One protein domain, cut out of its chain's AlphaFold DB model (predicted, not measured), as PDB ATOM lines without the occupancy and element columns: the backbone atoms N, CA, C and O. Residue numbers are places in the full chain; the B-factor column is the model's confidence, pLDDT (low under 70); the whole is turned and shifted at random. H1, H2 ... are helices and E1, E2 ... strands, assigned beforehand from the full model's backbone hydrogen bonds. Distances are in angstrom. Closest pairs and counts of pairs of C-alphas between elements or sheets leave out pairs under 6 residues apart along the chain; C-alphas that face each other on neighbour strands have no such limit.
ATOM      1  N   PHE A 180      31.901 -51.125 -10.999       48.38
ATOM      2  CA  PHE A 180      30.955 -50.152 -10.467       48.38
ATOM      3  C   PHE A 180      31.452 -49.314  -9.268       48.38
ATOM      4  O   PHE A 180      31.205 -48.110  -9.242       48.38
ATOM      5  N   ASN A 181      32.222 -49.867  -8.324       48.41
ATOM      6  CA  ASN A 181      32.779 -49.099  -7.202       48.41
ATOM      7  C   ASN A 181      33.843 -48.081  -7.648       48.41
ATOM      8  O   ASN A 181      34.043 -47.067  -6.976       48.41
ATOM      9  N   LEU A 182      34.464 -48.297  -8.814       50.62
ATOM     10  CA  LEU A 182      35.311 -47.313  -9.495       50.62
ATOM     11  C   LEU A 182      34.487 -46.324 -10.337       50.62
ATOM     12  O   LEU A 182      34.932 -45.204 -10.572       50.62
ATOM     13  N   LEU A 183      33.261 -46.675 -10.734       58.72
ATOM     14  CA  LEU A 183      32.340 -45.852 -11.534       58.72
ATOM     15  C   LEU A 183      31.439 -44.963 -10.665       58.72
ATOM     16  O   LEU A 183      30.298 -44.677 -11.027       58.72
ATOM     17  N   ARG A 184      31.947 -44.480  -9.520       63.66
ATOM     18  CA  ARG A 184      31.193 -43.571  -8.636       63.66
ATOM     19  C   ARG A 184      30.753 -42.293  -9.341       63.66
ATOM     20  O   ARG A 184      29.802 -41.669  -8.882       63.66
ATOM     21  N   THR A 185      31.431 -41.910 -10.426       75.25
ATOM     22  CA  THR A 185      31.176 -40.679 -11.172       75.25
ATOM     23  C   THR A 185      30.725 -40.939 -12.601       75.25
ATOM     24  O   THR A 185      31.130 -41.912 -13.237       75.25
ATOM     25  N   GLY A 186      29.906 -40.023 -13.125       80.88
ATOM     26  CA  GLY A 186      29.523 -40.030 -14.533       80.88
ATOM     27  C   GLY A 186      30.743 -39.936 -15.452       80.88
ATOM     28  O   GLY A 186      30.787 -40.619 -16.466       80.88
ATOM     29  N   GLY A 187      31.766 -39.171 -15.051       82.06
ATOM     30  CA  GLY A 187      33.046 -39.099 -15.764       82.06
ATOM     31  C   GLY A 187      33.723 -40.464 -15.878       82.06
ATOM     32  O   GLY A 187      34.034 -40.902 -16.977       82.06
ATOM     33  N   ASN A 188      33.823 -41.205 -14.774       77.56
ATOM     34  CA  ASN A 188      34.421 -42.539 -14.788       77.56
ATOM     35  C   ASN A 188      33.586 -43.506 -15.645       77.56
ATOM     36  O   ASN A 188      34.140 -44.285 -16.417       77.56
ATOM     37  N   LEU A 189      32.251 -43.438 -15.564       81.50
ATOM     38  CA  LEU A 189      31.381 -44.222 -16.446       81.50
ATOM     39  C   LEU A 189      31.622 -43.909 -17.922       81.50
ATOM     40  O   LEU A 189      31.639 -44.822 -18.746       81.50
ATOM     41  N   TRP A 190      31.819 -42.634 -18.246       87.75
ATOM     42  CA  TRP A 190      32.104 -42.196 -19.600       87.75
ATOM     43  C   TRP A 190      33.467 -42.682 -20.091       87.75
ATOM     44  O   TRP A 190      33.534 -43.272 -21.170       87.75
ATOM     45  N   ASP A 191      34.529 -42.495 -19.311       80.75
ATOM     46  CA  ASP A 191      35.900 -42.848 -19.699       80.75
ATOM     47  C   ASP A 191      36.049 -44.349 -19.978       80.75
ATOM     48  O   ASP A 191      36.731 -44.756 -20.917       80.75
ATOM     49  N   TRP A 192      35.336 -45.180 -19.215       79.62
ATOM     50  CA  TRP A 192      35.398 -46.638 -19.318       79.62
ATOM     51  C   TRP A 192      34.292 -47.255 -20.185       79.62
ATOM     52  O   TRP A 192      34.238 -48.478 -20.344       79.62
ATOM     53  N   ARG A 193      33.407 -46.441 -20.773       88.75
ATOM     54  CA  ARG A 193      32.177 -46.905 -21.442       88.75
ATOM     55  C   ARG A 193      32.414 -47.973 -22.514       88.75
ATOM     56  O   ARG A 193      31.625 -48.902 -22.610       88.75
ATOM     57  N   GLU A 194      33.486 -47.862 -23.298       83.56
ATOM     58  CA  GLU A 194      33.776 -48.787 -24.407       83.56
ATOM     59  C   GLU A 194      34.206 -50.169 -23.905       83.56
ATOM     60  O   GLU A 194      33.990 -51.176 -24.575       83.56
ATOM     61  N   VAL A 195      34.781 -50.220 -22.701       78.00
ATOM     62  CA  VAL A 195      35.162 -51.462 -22.024       78.00
ATOM     63  C   VAL A 195      33.950 -52.084 -21.330       78.00
ATOM     64  O   VAL A 195      33.761 -53.297 -21.379       78.00
ATOM     65  N   ILE A 196      33.121 -51.258 -20.688       82.19
ATOM     66  CA  ILE A 196      31.962 -51.709 -19.903       82.19
ATOM     67  C   ILE A 196      30.812 -52.167 -20.810       82.19
ATOM     68  O   ILE A 196      30.121 -53.139 -20.480       82.19
ATOM     69  N   PHE A 197      30.620 -51.458 -21.927       90.06
ATOM     70  CA  PHE A 197      29.522 -51.625 -22.876       90.06
ATOM     71  C   PHE A 197      30.040 -51.826 -24.314       90.06
ATOM     72  O   PHE A 197      29.809 -50.980 -25.184       90.06
ATOM     73  N   PRO A 198      30.753 -52.925 -24.611       88.62
ATOM     74  CA  PRO A 198      31.375 -53.148 -25.919       88.62
ATOM     75  C   PRO A 198      30.381 -53.204 -27.095       88.62
ATOM     76  O   PRO A 198      30.778 -53.031 -28.256       88.62
ATOM     77  N   ASN A 199      29.092 -53.446 -26.836       91.56
ATOM     78  CA  ASN A 199      28.040 -53.491 -27.855       91.56
ATOM     79  C   ASN A 199      27.303 -52.153 -28.017       91.56
ATOM     80  O   ASN A 199      26.503 -52.011 -28.950       91.56
ATOM     81  N   LEU A 200      27.582 -51.171 -27.151       95.06
ATOM     82  CA  LEU A 200      26.979 -49.843 -27.196       95.06
ATOM     83  C   LEU A 200      27.956 -48.806 -27.749       95.06
ATOM     84  O   LEU A 200      29.133 -48.771 -27.401       95.06
ATOM     85  N   VAL A 201      27.444 -47.910 -28.585       96.12
ATOM     86  CA  VAL A 201      28.176 -46.745 -29.084       96.12
ATOM     87  C   VAL A 201      27.418 -45.494 -28.670       96.12
ATOM     88  O   VAL A 201      26.274 -45.286 -29.057       96.12
ATOM     89  N   PHE A 202      28.052 -44.651 -27.867       96.19
ATOM     90  CA  PHE A 202      27.440 -43.428 -27.362       96.19
ATOM     91  C   PHE A 202      27.657 -42.269 -28.341       96.19
ATOM     92  O   PHE A 202      28.757 -42.099 -28.868       96.19
ATOM     93  N   CYS A 203      26.615 -41.483 -28.600       95.88
ATOM     94  CA  CYS A 203      26.646 -40.383 -29.561       95.88
ATOM     95  C   CYS A 203      25.756 -39.201 -29.149       95.88
ATOM     96  O   CYS A 203      25.006 -39.246 -28.176       95.88
ATOM     97  N   GLY A 204      25.820 -38.108 -29.910       91.75
ATOM     98  CA  GLY A 204      25.069 -36.896 -29.591       91.75
ATOM     99  C   GLY A 204      25.585 -36.246 -28.305       91.75
ATOM    100  O   GLY A 204      26.767 -35.946 -28.194       91.75
ATOM    101  N   LYS A 205      24.694 -36.000 -27.337       92.94
ATOM    102  CA  LYS A 205      25.035 -35.314 -26.073       92.94
ATOM    103  C   LYS A 205      25.247 -36.266 -24.893       92.94
ATOM    104  O   LYS A 205      25.340 -35.804 -23.754       92.94
ATOM    105  N   THR A 206      25.327 -37.573 -25.138       95.00
ATOM    106  CA  THR A 206      25.395 -38.586 -24.075       95.00
ATOM    107  C   THR A 206      26.574 -38.413 -23.133       95.00
ATOM    108  O   THR A 206      26.411 -38.700 -21.957       95.00
ATOM    109  N   GLU A 207      27.714 -37.900 -23.603       94.00
ATOM    110  CA  GLU A 207      28.859 -37.563 -22.744       94.00
ATOM    111  C   GLU A 207      28.448 -36.606 -21.632       94.00
ATOM    112  O   GLU A 207      28.438 -36.954 -20.457       94.00
ATOM    113  N   THR A 208      28.002 -35.413 -22.025       93.00
ATOM    114  CA  THR A 208      27.565 -34.386 -21.081       93.00
ATOM    115  C   THR A 208      26.421 -34.866 -20.191       93.00
ATOM    116  O   THR A 208      26.370 -34.512 -19.020       93.00
ATOM    117  N   GLN A 209      25.524 -35.703 -20.714       93.88
ATOM    118  CA  GLN A 209      24.407 -36.268 -19.960       93.88
ATOM    119  C   GLN A 209      24.845 -37.287 -18.909       93.88
ATOM    120  O   GLN A 209      24.343 -37.246 -17.790       93.88
ATOM    121  N   ILE A 210      25.770 -38.182 -19.258       91.12
ATOM    122  CA  ILE A 210      26.331 -39.177 -18.345       91.12
ATOM    123  C   ILE A 210      27.179 -38.472 -17.285       91.12
ATOM    124  O   ILE A 210      26.976 -38.702 -16.097       91.12
ATOM    125  N   CYS A 211      28.062 -37.557 -17.689       89.12
ATOM    126  CA  CYS A 211      28.917 -36.799 -16.776       89.12
ATOM    127  C   CYS A 211      28.122 -35.897 -15.817       89.12
ATOM    128  O   CYS A 211      28.584 -35.632 -14.711       89.12
ATOM    129  N   ALA A 212      26.921 -35.456 -16.206       88.19
ATOM    130  CA  ALA A 212      26.024 -34.678 -15.352       88.19
ATOM    131  C   ALA A 212      25.229 -35.520 -14.333       88.19
ATOM    132  O   ALA A 212      24.521 -34.946 -13.500       88.19
ATOM    133  N   LEU A 213      25.309 -36.857 -14.375       84.31
ATOM    134  CA  LEU A 213      24.683 -37.709 -13.363       84.31
ATOM    135  C   LEU A 213      25.348 -37.463 -12.003       84.31
ATOM    136  O   LEU A 213      26.564 -37.567 -11.848       84.31
ATOM    137  N   SER A 214      24.535 -37.103 -11.009       66.19
ATOM    138  CA  SER A 214      25.020 -36.710  -9.686       66.19
ATOM    139  C   SER A 214      25.547 -37.904  -8.897       66.19
ATOM    140  O   SER A 214      24.863 -38.912  -8.748       66.19
ATOM    141  N   LEU A 215      26.719 -37.730  -8.277       59.88
ATOM    142  CA  LEU A 215      27.324 -38.688  -7.337       59.88
ATOM    143  C   LEU A 215      26.429 -38.992  -6.131       59.88
ATOM    144  O   LEU A 215      26.570 -40.024  -5.483       59.88
ATOM    145  N   LYS A 216      25.543 -38.051  -5.785       53.97
ATOM    146  CA  LYS A 216      24.681 -38.137  -4.601       53.97
ATOM    147  C   LYS A 216      23.367 -38.866  -4.876       53.97
ATOM    148  O   LYS A 216      22.621 -39.113  -3.931       53.97
ATOM    149  N   SER A 217      23.047 -39.174  -6.135       64.62
ATOM    150  CA  SER A 217      21.800 -39.844  -6.498       64.62
ATOM    151  C   SER A 217      22.050 -41.262  -7.001       64.62
ATOM    152  O   SER A 217      23.069 -41.576  -7.610       64.62
ATOM    153  N   LYS A 218      21.062 -42.140  -6.795       79.19
ATOM    154  CA  LYS A 218      21.043 -43.497  -7.370       79.19
ATOM    155  C   LYS A 218      20.943 -43.488  -8.907       79.19
ATOM    156  O   LYS A 218      20.884 -44.551  -9.515       79.19
ATOM    157  N   ASP A 219      20.912 -42.313  -9.537       83.19
ATOM    158  CA  ASP A 219      20.685 -42.154 -10.973       83.19
ATOM    159  C   ASP A 219      21.810 -42.777 -11.800       83.19
ATOM    160  O   ASP A 219      21.525 -43.393 -12.824       83.19
ATOM    161  N   ILE A 220      23.066 -42.689 -11.341       84.88
ATOM    162  CA  ILE A 220      24.194 -43.312 -12.045       84.88
ATOM    163  C   ILE A 220      24.131 -44.839 -12.010       84.88
ATOM    164  O   ILE A 220      24.316 -45.473 -13.047       84.88
ATOM    165  N   GLN A 221      23.778 -45.428 -10.862       84.56
ATOM    166  CA  GLN A 221      23.548 -46.871 -10.749       84.56
ATOM    167  C   GLN A 221      22.416 -47.303 -11.676       84.56
ATOM    168  O   GLN A 221      22.557 -48.255 -12.431       84.56
ATOM    169  N   ILE A 222      21.299 -46.573 -11.660       88.31
ATOM    170  CA  ILE A 222      20.154 -46.885 -12.514       88.31
ATOM    171  C   ILE A 222      20.563 -46.810 -13.987       88.31
ATOM    172  O   ILE A 222      20.212 -47.703 -14.756       88.31
ATOM    173  N   ALA A 223      21.303 -45.776 -14.393       90.69
ATOM    174  CA  ALA A 223      21.793 -45.646 -15.759       90.69
ATOM    175  C   ALA A 223      22.710 -46.810 -16.143       90.69
ATOM    176  O   ALA A 223      22.488 -47.433 -17.182       90.69
ATOM    177  N   TYR A 224      23.670 -47.143 -15.279       90.25
ATOM    178  CA  TYR A 224      24.555 -48.289 -15.449       90.25
ATOM    179  C   TYR A 224      23.764 -49.589 -15.620       90.25
ATOM    180  O   TYR A 224      23.925 -50.255 -16.636       90.25
ATOM    181  N   ASP A 225      22.838 -49.909 -14.713       90.62
ATOM    182  CA  ASP A 225      22.062 -51.152 -14.754       90.62
ATOM    183  C   ASP A 225      21.231 -51.270 -16.039       90.62
ATOM    184  O   ASP A 225      21.101 -52.351 -16.621       90.62
ATOM    185  N   LYS A 226      20.633 -50.161 -16.497       93.88
ATOM    186  CA  LYS A 226      19.836 -50.148 -17.734       93.88
ATOM    187  C   LYS A 226      20.708 -50.330 -18.971       93.88
ATOM    188  O   LYS A 226      20.332 -51.106 -19.849       93.88
ATOM    189  N   LEU A 227      21.842 -49.635 -19.040       93.94
ATOM    190  CA  LEU A 227      22.788 -49.756 -20.148       93.94
ATOM    191  C   LEU A 227      23.447 -51.137 -20.158       93.94
ATOM    192  O   LEU A 227      23.568 -51.734 -21.222       93.94
ATOM    193  N   LYS A 228      23.779 -51.692 -18.988       92.38
ATOM    194  CA  LYS A 228      24.406 -53.008 -18.878       92.38
ATOM    195  C   LYS A 228      23.481 -54.114 -19.365       92.38
ATOM    196  O   LYS A 228      23.886 -54.911 -20.200       92.38
ATOM    197  N   LYS A 229      22.207 -54.090 -18.960       93.25
ATOM    198  CA  LYS A 229      21.198 -55.033 -19.473       93.25
ATOM    199  C   LYS A 229      20.985 -54.920 -20.981       93.25
ATOM    200  O   LYS A 229      20.743 -55.928 -21.639       93.25
ATOM    201  N   LEU A 230      21.043 -53.703 -21.531       94.19
ATOM    202  CA  LEU A 230      20.956 -53.496 -22.977       94.19
ATOM    203  C   LEU A 230      22.177 -54.089 -23.696       94.19
ATOM    204  O   LEU A 230      22.006 -54.816 -24.669       94.19
ATOM    205  N   ASP A 231      23.383 -53.810 -23.198       93.19
ATOM    206  CA  ASP A 231      24.654 -54.316 -23.726       93.19
ATOM    207  C   ASP A 231      24.743 -55.850 -23.687       93.19
ATOM    208  O   ASP A 231      25.012 -56.483 -24.706       93.19
ATOM    209  N   GLU A 232      24.450 -56.458 -22.535       90.44
ATOM    210  CA  GLU A 232      24.434 -57.914 -22.347       90.44
ATOM    211  C   GLU A 232      23.365 -58.584 -23.210       90.44
ATOM    212  O   GLU A 232      23.583 -59.655 -23.770       90.44
ATOM    213  N   GLY A 233      22.217 -57.921 -23.375       88.75
ATOM    214  CA  GLY A 233      21.144 -58.376 -24.246       88.75
ATOM    215  C   GLY A 233      21.556 -58.537 -25.710       88.75
ATOM    216  O   GLY A 233      20.947 -59.341 -26.418       88.75
ATOM    217  N   LEU A 234      22.572 -57.785 -26.144       88.19
ATOM    218  CA  LEU A 234      23.121 -57.788 -27.501       88.19
ATOM    219  C   LEU A 234      24.329 -58.724 -27.653       88.19
ATOM    220  O   LEU A 234      24.693 -59.071 -28.777       88.19
ATOM    221  N   ALA A 235      24.946 -59.156 -26.549       85.69
ATOM    222  CA  ALA A 235      26.150 -59.974 -26.579       85.69
ATOM    223  C   ALA A 235      25.905 -61.313 -27.299       85.69
ATOM    224  O   ALA A 235      25.033 -62.098 -26.924       85.69
ATOM    225  N   GLY A 236      26.680 -61.573 -28.357       74.38
ATOM    226  CA  GLY A 236      26.612 -62.819 -29.129       74.38
ATOM    227  C   GLY A 236      25.344 -62.999 -29.974       74.38
ATOM    228  O   GLY A 236      25.184 -64.051 -30.590       74.38
ATOM    229  N   LYS A 237      24.456 -61.997 -30.038       77.12
ATOM    230  CA  LYS A 237      23.222 -62.054 -30.829       77.12
ATOM    231  C   LYS A 237      23.336 -61.239 -32.108       77.12
ATOM    232  O   LYS A 237      24.031 -60.226 -32.175       77.12
ATOM    233  N   ARG A 238      22.600 -61.660 -33.134       77.25
ATOM    234  CA  ARG A 238      22.318 -60.803 -34.286       77.25
ATOM    235  C   ARG A 238      21.241 -59.797 -33.892       77.25
ATOM    236  O   ARG A 238      20.341 -60.130 -33.127       77.25
ATOM    237  N   ILE A 239      21.300 -58.584 -34.438       78.38
ATOM    238  CA  ILE A 239      20.302 -57.545 -34.141       78.38
ATOM    239  C   ILE A 239      18.901 -57.964 -34.595       78.38
ATOM    240  O   ILE A 239      17.919 -57.614 -33.949       78.38
ATOM    241  N   GLU A 240      18.797 -58.735 -35.677       77.00
ATOM    242  CA  GLU A 240      17.516 -59.273 -36.150       77.00
ATOM    243  C   GLU A 240      16.836 -60.187 -35.118       77.00
ATOM    244  O   GLU A 240      15.610 -60.221 -35.049       77.00
ATOM    245  N   ASP A 241      17.636 -60.866 -34.295       76.44
ATOM    246  CA  ASP A 241      17.189 -61.818 -33.274       76.44
ATOM    247  C   ASP A 241      17.071 -61.161 -31.885       76.44
ATOM    248  O   ASP A 241      16.821 -61.826 -30.875       76.44
ATOM    249  N   PHE A 242      17.288 -59.844 -31.804       81.19
ATOM    250  CA  PHE A 242      17.267 -59.108 -30.550       81.19
ATOM    251  C   PHE A 242      15.830 -58.896 -30.053       81.19
ATOM    252  O   PHE A 242      15.158 -57.917 -30.383       81.19
ATOM    253  N   ASP A 243      15.373 -59.808 -29.195       81.94
ATOM    254  CA  ASP A 243      14.135 -59.637 -28.441       81.94
ATOM    255  C   ASP A 243      14.369 -58.800 -27.179       81.94
ATOM    256  O   ASP A 243      14.670 -59.304 -26.095       81.94
ATOM    257  N   TYR A 244      14.182 -57.488 -27.298       83.19
ATOM    258  CA  TYR A 244      14.297 -56.588 -26.155       83.19
ATOM    259  C   TYR A 244      13.253 -56.845 -25.052       83.19
ATOM    260  O   TYR A 244      13.419 -56.344 -23.937       83.19
ATOM    261  N   LYS A 245      12.179 -57.609 -25.315       82.00
ATOM    262  CA  LYS A 245      11.176 -57.939 -24.288       82.00
ATOM    263  C   LYS A 245      11.727 -58.907 -23.243       82.00
ATOM    264  O   LYS A 245      11.265 -58.878 -22.104       82.00
ATOM    265  N   SER A 246      12.734 -59.708 -23.590       83.25
ATOM    266  CA  SER A 246      13.338 -60.681 -22.676       83.25
ATOM    267  C   SER A 246      14.311 -60.054 -21.668       83.25
ATOM    268  O   SER A 246      14.789 -60.744 -20.775       83.25
ATOM    269  N   LEU A 247      14.631 -58.760 -21.790       86.00
ATOM    270  CA  LEU A 247      15.669 -58.097 -20.985       86.00
ATOM    271  C   LEU A 247      15.218 -57.689 -19.574       86.00
ATOM    272  O   LEU A 247      16.001 -57.130 -18.804       86.00
ATOM    273  N   GLY A 248      13.940 -57.886 -19.234       86.25
ATOM    274  CA  GLY A 248      13.392 -57.448 -17.945       86.25
ATOM    275  C   GLY A 248      13.469 -55.927 -17.737       86.25
ATOM    276  O   GLY A 248      13.488 -55.449 -16.600       86.25
ATOM    277  N   ILE A 249      13.549 -55.152 -18.826       90.94
ATOM    278  CA  ILE A 249      13.499 -53.688 -18.832       90.94
ATOM    279  C   ILE A 249      12.414 -53.204 -19.791       90.94
ATOM    280  O   ILE A 249      12.180 -53.778 -20.851       90.94
ATOM    281  N   THR A 250      11.741 -52.119 -19.417       93.44
ATOM    282  CA  THR A 250      10.644 -51.569 -20.212       93.44
ATOM    283  C   THR A 250      11.194 -50.778 -21.392       93.44
ATOM    284  O   THR A 250      11.593 -49.624 -21.233       93.44
ATOM    285  N   ILE A 251      11.178 -51.384 -22.577       94.56
ATOM    286  CA  ILE A 251      11.541 -50.741 -23.844       94.56
ATOM    287  C   ILE A 251      10.283 -50.496 -24.678       94.56
ATOM    288  O   ILE A 251       9.397 -51.345 -24.771       94.56
ATOM    289  N   SER A 252      10.194 -49.318 -25.290       92.50
ATOM    290  CA  SER A 252       9.124 -49.001 -26.237       92.50
ATOM    291  C   SER A 252       9.588 -48.040 -27.321       92.50
ATOM    292  O   SER A 252      10.486 -47.238 -27.086       92.50
ATOM    293  N   GLY A 253       8.929 -48.094 -28.477       92.81
ATOM    294  CA  GLY A 253       9.107 -47.121 -29.549       92.81
ATOM    295  C   GLY A 253       8.329 -45.823 -29.324       92.81
ATOM    296  O   GLY A 253       7.412 -45.745 -28.498       92.81
ATOM    297  N   GLU A 254       8.679 -44.802 -30.097       91.62
ATOM    298  CA  GLU A 254       7.956 -43.535 -30.141       91.62
ATOM    299  C   GLU A 254       6.649 -43.620 -30.937       91.62
ATOM    300  O   GLU A 254       6.523 -44.331 -31.938       91.62
ATOM    301  N   SER A 255       5.648 -42.855 -30.496       90.00
ATOM    302  CA  SER A 255       4.344 -42.832 -31.166       90.00
ATOM    303  C   SER A 255       4.437 -42.192 -32.557       90.00
ATOM    304  O   SER A 255       5.259 -41.303 -32.778       90.00
ATOM    305  N   LYS A 256       3.556 -42.582 -33.492       91.06
ATOM    306  CA  LYS A 256       3.520 -41.998 -34.850       91.06
ATOM    307  C   LYS A 256       3.409 -40.469 -34.827       91.06
ATOM    308  O   LYS A 256       4.079 -39.799 -35.603       91.06
ATOM    309  N   SER A 257       2.595 -39.916 -33.926       89.06
ATOM    310  CA  SER A 257       2.455 -38.466 -33.769       89.06
ATOM    311  C   SER A 257       3.709 -37.822 -33.182       89.06
ATOM    312  O   SER A 257       4.139 -36.800 -33.699       89.06
ATOM    313  N   THR A 258       4.344 -38.425 -32.168       88.31
ATOM    314  CA  THR A 258       5.629 -37.922 -31.650       88.31
ATOM    315  C   THR A 258       6.702 -37.912 -32.732       88.31
ATOM    316  O   THR A 258       7.425 -36.932 -32.843       88.31
ATOM    317  N   LYS A 259       6.802 -38.976 -33.537       90.56
ATOM    318  CA  LYS A 259       7.805 -39.071 -34.606       90.56
ATOM    319  C   LYS A 259       7.617 -38.005 -35.680       90.56
ATOM    320  O   LYS A 259       8.596 -37.459 -36.162       90.56
ATOM    321  N   ARG A 260       6.368 -37.702 -36.037       90.25
ATOM    322  CA  ARG A 260       6.058 -36.674 -37.035       90.25
ATOM    323  C   ARG A 260       6.295 -35.259 -36.507       90.25
ATOM    324  O   ARG A 260       6.826 -34.435 -37.233       90.25
ATOM    325  N   ASP A 261       5.874 -34.988 -35.273       90.31
ATOM    326  CA  ASP A 261       5.827 -33.622 -34.742       90.31
ATOM    327  C   ASP A 261       7.109 -33.238 -33.959       90.31
ATOM    328  O   ASP A 261       7.332 -32.056 -33.715       90.31
ATOM    329  N   HIS A 262       7.908 -34.224 -33.517       91.81
ATOM    330  CA  HIS A 262       9.110 -34.061 -32.674       91.81
ATOM    331  C   HIS A 262      10.215 -35.096 -32.977       91.81
ATOM    332  O   HIS A 262      10.946 -35.530 -32.071       91.81
ATOM    333  N   GLY A 263      10.274 -35.581 -34.219       91.62
ATOM    334  CA  GLY A 263      11.264 -36.567 -34.655       91.62
ATOM    335  C   GLY A 263      12.689 -36.028 -34.578       91.62
ATOM    336  O   GLY A 263      13.586 -36.739 -34.145       91.62
ATOM    337  N   GLU A 264      12.872 -34.743 -34.872       93.56
ATOM    338  CA  GLU A 264      14.151 -34.035 -34.880       93.56
ATOM    339  C   GLU A 264      14.886 -34.087 -33.536       93.56
ATOM    340  O   GLU A 264      16.106 -34.199 -33.502       93.56
ATOM    341  N   LEU A 265      14.152 -34.097 -32.416       93.69
ATOM    342  CA  LEU A 265      14.740 -34.204 -31.073       93.69
ATOM    343  C   LEU A 265      15.291 -35.603 -30.764       93.69
ATOM    344  O   LEU A 265      15.961 -35.790 -29.751       93.69
ATOM    345  N   ARG A 266      14.948 -36.590 -31.593       95.75
ATOM    346  CA  ARG A 266      15.346 -37.998 -31.473       95.75
ATOM    347  C   ARG A 266      16.245 -38.432 -32.624       95.75
ATOM    348  O   ARG A 266      16.554 -39.616 -32.722       95.75
ATOM    349  N   THR A 267      16.628 -37.501 -33.489       96.50
ATOM    350  CA  THR A 267      17.531 -37.768 -34.596       96.50
ATOM    351  C   THR A 267      18.946 -37.406 -34.175       96.50
ATOM    352  O   THR A 267      19.207 -36.269 -33.781       96.50
ATOM    353  N   PHE A 268      19.866 -38.363 -34.257       96.62
ATOM    354  CA  PHE A 268      21.256 -38.169 -33.848       96.62
ATOM    355  C   PHE A 268      22.212 -38.619 -34.951       96.62
ATOM    356  O   PHE A 268      21.907 -39.534 -35.717       96.62
ATOM    357  N   LEU A 269      23.367 -37.956 -35.023       96.00
ATOM    358  CA  LEU A 269      24.451 -38.321 -35.931       96.00
ATOM    359  C   LEU A 269      25.127 -39.605 -35.439       96.00
ATOM    360  O   LEU A 269      25.548 -39.684 -34.282       96.00
ATOM    361  N   ILE A 270      25.270 -40.579 -36.333       95.06
ATOM    362  CA  ILE A 270      26.030 -41.800 -36.082       95.06
ATOM    363  C   ILE A 270      27.535 -41.471 -36.160       95.06
ATOM    364  O   ILE A 270      27.996 -40.988 -37.200       95.06
ATOM    365  N   PRO A 271      28.331 -41.713 -35.097       92.56
ATOM    366  CA  PRO A 271      29.746 -41.348 -35.068       92.56
ATOM    367  C   PRO A 271      30.545 -41.954 -36.222       92.56
ATOM    368  O   PRO A 271      30.331 -43.110 -36.583       92.56
ATOM    369  N   LYS A 272      31.519 -41.191 -36.738       89.81
ATOM    370  CA  LYS A 272      32.390 -41.574 -37.869       89.81
ATOM    371  C   LYS A 272      31.643 -41.793 -39.193       89.81
ATOM    372  O   LYS A 272      32.180 -42.418 -40.101       89.81
ATOM    373  N   THR A 273      30.423 -41.273 -39.307       88.81
ATOM    374  CA  THR A 273      29.624 -41.290 -40.536       88.81
ATOM    375  C   THR A 273      28.984 -39.921 -40.757       88.81
ATOM    376  O   THR A 273      28.976 -39.086 -39.855       88.81
ATOM    377  N   GLU A 274      28.388 -39.716 -41.929       90.25
ATOM    378  CA  GLU A 274      27.538 -38.554 -42.229       90.25
ATOM    379  C   GLU A 274      26.037 -38.872 -42.057       90.25
ATOM    380  O   GLU A 274      25.168 -38.105 -42.471       90.25
ATOM    381  N   ARG A 275      25.708 -40.024 -41.453       94.06
ATOM    382  CA  ARG A 275      24.341 -40.541 -41.366       94.06
ATOM    383  C   ARG A 275      23.647 -40.087 -40.085       94.06
ATOM    384  O   ARG A 275      24.137 -40.315 -38.979       94.06
ATOM    385  N   TYR A 276      22.461 -39.512 -40.244       96.19
ATOM    386  CA  TYR A 276      21.543 -39.205 -39.154       96.19
ATOM    387  C   TYR A 276      20.457 -40.270 -39.074       96.19
ATOM    388  O   TYR A 276      19.818 -40.571 -40.078       96.19
ATOM    389  N   GLU A 277      20.224 -40.798 -37.877       96.94
ATOM    390  CA  GLU A 277      19.227 -41.843 -37.651       96.94
ATOM    391  C   GLU A 277      18.226 -41.440 -36.581       96.94
ATOM    392  O   GLU A 277      18.536 -40.652 -35.685       96.94
ATOM    393  N   LEU A 278      17.016 -41.994 -36.674       96.56
ATOM    394  CA  LEU A 278      15.949 -41.776 -35.703       96.56
ATOM    395  C   LEU A 278      16.025 -42.817 -34.576       96.56
ATOM    396  O   LEU A 278      15.752 -44.000 -34.773       96.56
ATOM    397  N   PHE A 279      16.303 -42.361 -33.357       96.81
ATOM    398  CA  PHE A 279      16.465 -43.204 -32.173       96.81
ATOM    399  C   PHE A 279      15.098 -43.387 -31.500       96.81
ATOM    400  O   PHE A 279      14.798 -42.843 -30.429       96.81
ATOM    401  N   GLU A 280      14.203 -44.094 -32.195       93.69
ATOM    402  CA  GLU A 280      12.805 -44.232 -31.779       93.69
ATOM    403  C   GLU A 280      12.606 -45.155 -30.573       93.69
ATOM    404  O   GLU A 280      11.638 -44.981 -29.826       93.69
ATOM    405  N   LEU A 281      13.504 -46.120 -30.369       95.12
ATOM    406  CA  LEU A 281      13.452 -47.025 -29.229       95.12
ATOM    407  C   LEU A 281      14.021 -46.339 -27.997       95.12
ATOM    408  O   LEU A 281      15.008 -45.607 -28.064       95.12
ATOM    409  N   HIS A 282      13.392 -46.580 -26.852       96.00
ATOM    410  CA  HIS A 282      13.899 -46.070 -25.592       96.00
ATOM    411  C   HIS A 282      13.585 -46.974 -24.408       96.00
ATOM    412  O   HIS A 282      12.490 -47.536 -24.302       96.00
ATOM    413  N   ILE A 283      14.530 -47.041 -23.471       96.38
ATOM    414  CA  ILE A 283      14.311 -47.626 -22.144       96.38
ATOM    415  C   ILE A 283      13.567 -46.603 -21.278       96.38
ATOM    416  O   ILE A 283      13.920 -45.421 -21.256       96.38
ATOM    417  N   LYS A 284      12.546 -47.046 -20.542       94.44
ATOM    418  CA  LYS A 284      11.821 -46.239 -19.551       94.44
ATOM    419  C   LYS A 284      12.340 -46.523 -18.142       94.44
ATOM    420  O   LYS A 284      12.352 -47.672 -17.705       94.44
ATOM    421  N   SER A 285      12.694 -45.465 -17.415       91.88
ATOM    422  CA  SER A 285      13.010 -45.524 -15.983       91.88
ATOM    423  C   SER A 285      12.434 -44.292 -15.278       91.88
ATOM    424  O   SER A 285      13.047 -43.230 -15.278       91.88
ATOM    425  N   GLY A 286      11.199 -44.382 -14.773       88.75
ATOM    426  CA  GLY A 286      10.466 -43.205 -14.283       88.75
ATOM    427  C   GLY A 286      10.316 -42.142 -15.379       88.75
ATOM    428  O   GLY A 286       9.809 -42.441 -16.468       88.75
ATOM    429  N   ASP A 287      10.817 -40.932 -15.131       88.94
ATOM    430  CA  ASP A 287      10.868 -39.838 -16.114       88.94
ATOM    431  C   ASP A 287      12.080 -39.892 -17.049       88.94
ATOM    432  O   ASP A 287      12.118 -39.164 -18.042       88.94
ATOM    433  N   TRP A 288      13.040 -40.778 -16.787       92.19
ATOM    434  CA  TRP A 288      14.240 -40.923 -17.600       92.19
ATOM    435  C   TRP A 288      14.017 -41.807 -18.822       92.19
ATOM    436  O   TRP A 288      13.286 -42.808 -18.788       92.19
ATOM    437  N   ARG A 289      14.660 -41.429 -19.921       94.69
ATOM    438  CA  ARG A 289      14.639 -42.093 -21.218       94.69
ATOM    439  C   ARG A 289      16.069 -42.277 -21.709       94.69
ATOM    440  O   ARG A 289      16.867 -41.347 -21.642       94.69
ATOM    441  N   TYR A 290      16.338 -43.472 -22.217       96.81
ATOM    442  CA  TYR A 290      17.601 -43.852 -22.844       96.81
ATOM    443  C   TYR A 290      17.269 -44.162 -24.298       96.81
ATOM    444  O   TYR A 290      16.784 -45.259 -24.568       96.81
ATOM    445  N   HIS A 291      17.382 -43.181 -25.193       97.62
ATOM    446  CA  HIS A 291      17.053 -43.377 -26.604       97.62
ATOM    447  C   HIS A 291      18.199 -44.066 -27.323       97.62
ATOM    448  O   HIS A 291      19.354 -43.647 -27.199       97.62
ATOM    449  N   PHE A 292      17.860 -45.087 -28.101       97.12
ATOM    450  CA  PHE A 292      18.826 -45.870 -28.846       97.12
ATOM    451  C   PHE A 292      18.322 -46.264 -30.237       97.12
ATOM    452  O   PHE A 292      17.121 -46.252 -30.523       97.12
ATOM    453  N   PHE A 293      19.271 -46.612 -31.097       95.44
ATOM    454  CA  PHE A 293      19.075 -47.091 -32.455       95.44
ATOM    455  C   PHE A 293      19.864 -48.387 -32.649       95.44
ATOM    456  O   PHE A 293      21.033 -48.473 -32.277       95.44
ATOM    457  N   LEU A 294      19.220 -49.406 -33.213       93.38
ATOM    458  CA  LEU A 294      19.847 -50.692 -33.509       93.38
ATOM    459  C   LEU A 294      20.256 -50.714 -34.977       93.38
ATOM    460  O   LEU A 294      19.396 -50.747 -35.858       93.38
ATOM    461  N   ASP A 295      21.558 -50.720 -35.233       90.12
ATOM    462  CA  ASP A 295      22.089 -50.673 -36.587       90.12
ATOM    463  C   ASP A 295      22.471 -52.061 -37.091       90.12
ATOM    464  O   ASP A 295      23.495 -52.631 -36.706       90.12
ATOM    465  N   LYS A 296      21.645 -52.592 -37.989       85.31
ATOM    466  CA  LYS A 296      21.806 -53.941 -38.544       85.31
ATOM    467  C   LYS A 296      23.115 -54.119 -39.312       85.31
ATOM    468  O   LYS A 296      23.650 -55.223 -39.331       85.31
ATOM    469  N   GLU A 297      23.635 -53.055 -39.922       81.56
ATOM    470  CA  GLU A 297      24.847 -53.128 -40.741       81.56
ATOM    471  C   GLU A 297      26.096 -53.280 -39.871       81.56
ATOM    472  O   GLU A 297      26.891 -54.200 -40.057       81.56
ATOM    473  N   THR A 298      26.241 -52.410 -38.871       82.12
ATOM    474  CA  THR A 298      27.407 -52.405 -37.976       82.12
ATOM    475  C   THR A 298      27.283 -53.396 -36.820       82.12
ATOM    476  O   THR A 298      28.264 -53.646 -36.120       82.12
ATOM    477  N   LYS A 299      26.091 -53.977 -36.612       83.44
ATOM    478  CA  LYS A 299      25.757 -54.825 -35.456       83.44
ATOM    479  C   LYS A 299      26.004 -54.119 -34.120       83.44
ATOM    480  O   LYS A 299      26.349 -54.757 -33.126       83.44
ATOM    481  N   LYS A 300      25.842 -52.795 -34.097       88.44
ATOM    482  CA  LYS A 300      25.995 -51.964 -32.901       88.44
ATOM    483  C   LYS A 300      24.669 -51.347 -32.486       88.44
ATOM    484  O   LYS A 300      23.776 -51.104 -33.300       88.44
ATOM    485  N   CYS A 301      24.554 -51.078 -31.192       94.62
ATOM    486  CA  CYS A 301      23.476 -50.282 -30.635       94.62
ATOM    487  C   CYS A 301      24.001 -48.885 -30.326       94.62
ATOM    488  O   CYS A 301      24.900 -48.713 -29.506       94.62
ATOM    489  N   TYR A 302      23.446 -47.882 -30.989       97.12
ATOM    490  CA  TYR A 302      23.808 -46.493 -30.773       97.12
ATOM    491  C   TYR A 302      22.907 -45.889 -29.708       97.12
ATOM    492  O   TYR A 302      21.691 -45.981 -29.820       97.12
ATOM    493  N   VAL A 303      23.476 -45.238 -28.700       98.12
ATOM    494  CA  VAL A 303      22.738 -44.529 -27.647       98.12
ATOM    495  C   VAL A 303      22.924 -43.033 -27.862       98.12
ATOM    496  O   VAL A 303      24.046 -42.540 -27.804       98.12
ATOM    497  N   GLY A 304      21.831 -42.319 -28.129       97.31
ATOM    498  CA  GLY A 304      21.867 -40.912 -28.555       97.31
ATOM    499  C   GLY A 304      21.382 -39.922 -27.499       97.31
ATOM    500  O   GLY A 304      21.664 -38.727 -27.584       97.31
ATOM    501  N   TYR A 305      20.657 -40.406 -26.487       96.88
ATOM    502  CA  TYR A 305      20.131 -39.562 -25.421       96.88
ATOM    503  C   TYR A 305      19.935 -40.335 -24.125       96.88
ATOM    504  O   TYR A 305      19.315 -41.399 -24.126       96.88
ATOM    505  N   ILE A 306      20.381 -39.750 -23.018       95.44
ATOM    506  CA  ILE A 306      20.121 -40.200 -21.652       95.44
ATOM    507  C   ILE A 306      19.657 -38.986 -20.852       95.44
ATOM    508  O   ILE A 306      20.385 -38.010 -20.696       95.44
ATOM    509  N   GLY A 307      18.422 -39.000 -20.369       93.44
ATOM    510  CA  GLY A 307      17.890 -37.829 -19.679       93.44
ATOM    511  C   GLY A 307      16.408 -37.921 -19.394       93.44
ATOM    512  O   GLY A 307      15.773 -38.942 -19.650       93.44
ATOM    513  N   LYS A 308      15.835 -36.828 -18.892       91.94
ATOM    514  CA  LYS A 308      14.383 -36.700 -18.738       91.94
ATOM    515  C   LYS A 308      13.668 -36.843 -20.082       91.94
ATOM    516  O   LYS A 308      14.232 -36.651 -21.152       91.94
ATOM    517  N   LYS A 309      12.382 -37.161 -20.031       90.06
ATOM    518  CA  LYS A 309      11.536 -37.291 -21.213       90.06
ATOM    519  C   LYS A 309      11.630 -36.058 -22.127       90.06
ATOM    520  O   LYS A 309      11.265 -34.955 -21.733       90.06
TER     521      LYS A 309
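This is residues 180 to 309 of the 317 residues of an uncharacterized protein of uncultured Aureispira sp (UniProt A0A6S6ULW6). A strongly twisted sheet of five strands, E1 E7 E6 E5 E2, makes the core, with the long helix H4 packed over one face and the small hairpin E3 E4 covering part of the other. The short helices H1 and H3 pair up near the start of H4, H5 packs on its last turns, and H6 lies at the periphery. The printed part has 130 residues, with six named helices and seven named strands in the order H1 H2 E1 H3 H4 H5 E2 H6 E3 E4 E5 E6 E7, of the mixed class. The large sheet is mixed, the small one antiparallel; the whole is compact, with a radius of gyration of the C-alphas of 14.1 A and spans of 39 by 33 by 31 A.

In the large sheet, E1 is residues 200 to 202, E7 300 to 308 over 23.8 A, E6 288 to 295 over 22.7 A, E5 281 to 285 over 13.3 A and E2 251 to 253. H4 is residues 219 to 234, 22.9 A long, from C-alpha 219 at (20.685, -42.154, -10.973) to C-alpha 234 at (23.121, -57.788, -27.501). E3 is residues 267 to 269 and E4 276 to 278. The other helices are H1, 186 to 191; H2, 193 to 196; H3, 206 to 211; H5, 244 to 247; and H6, 256 to 262. E7 ends with C-alpha 308 at (14.383, -36.700, -18.738).

E5 E6 E7 form a meander, each strand the antiparallel neighbour of the one before, through the hairpins E5 E6, with N 292 and O 281 at 2.9 A, and E6 E7, with N 289 and O 307 at 2.7 A. Edge strand E1 is parallel to E7, with N 201 and O 301 at 2.8 A. Edge strand E2 is antiparallel to E5, with N 282 and O 252 at 3.0 A. H4 on one face makes two layers, helix over sheet; its height over the sheet is 9.0 A, and it runs along the strands, over E7 and E6, at 22 degrees to E6 on the local plane. H3 is on the same face, over none of the strands, and touches H1 at a steep tilt of 58 degrees, the closest C-alphas being those of Gly 186 and Cys 211, 4.0 A apart. H5 touches H4 with residues 229 to 233 of H4 alone, closest at the C-alphas of Gly 233 and Leu 247, 6.4 A. H2 only grazes the sheet with residues 193 to 194, and H5 only grazes it with 244 to 245. In the hairpin E3 E4, N 268 and O 277 are 3.0 A apart; the closest C-alphas of E3 and E7 are those of Phe 268 and Gly 304, 6.0 A. E4 runs on into E5 across a break of 2 residues, at 59 degrees. H6 touches no helix and is not on the large sheet. Every O i to N i+4 pair is within hydrogen-bond range in H1, H3, H4 and H6; H2 and H5 are too short for such a pair.

The two C-alphas farthest apart, those of Asn 181 and Arg 260, are 41.9 A apart. The printed part has no cut, and no link between named elements is long. The mean pLDDT of the printed part is 87.4; residues 180 to 184 and 214 to 217 are under 70.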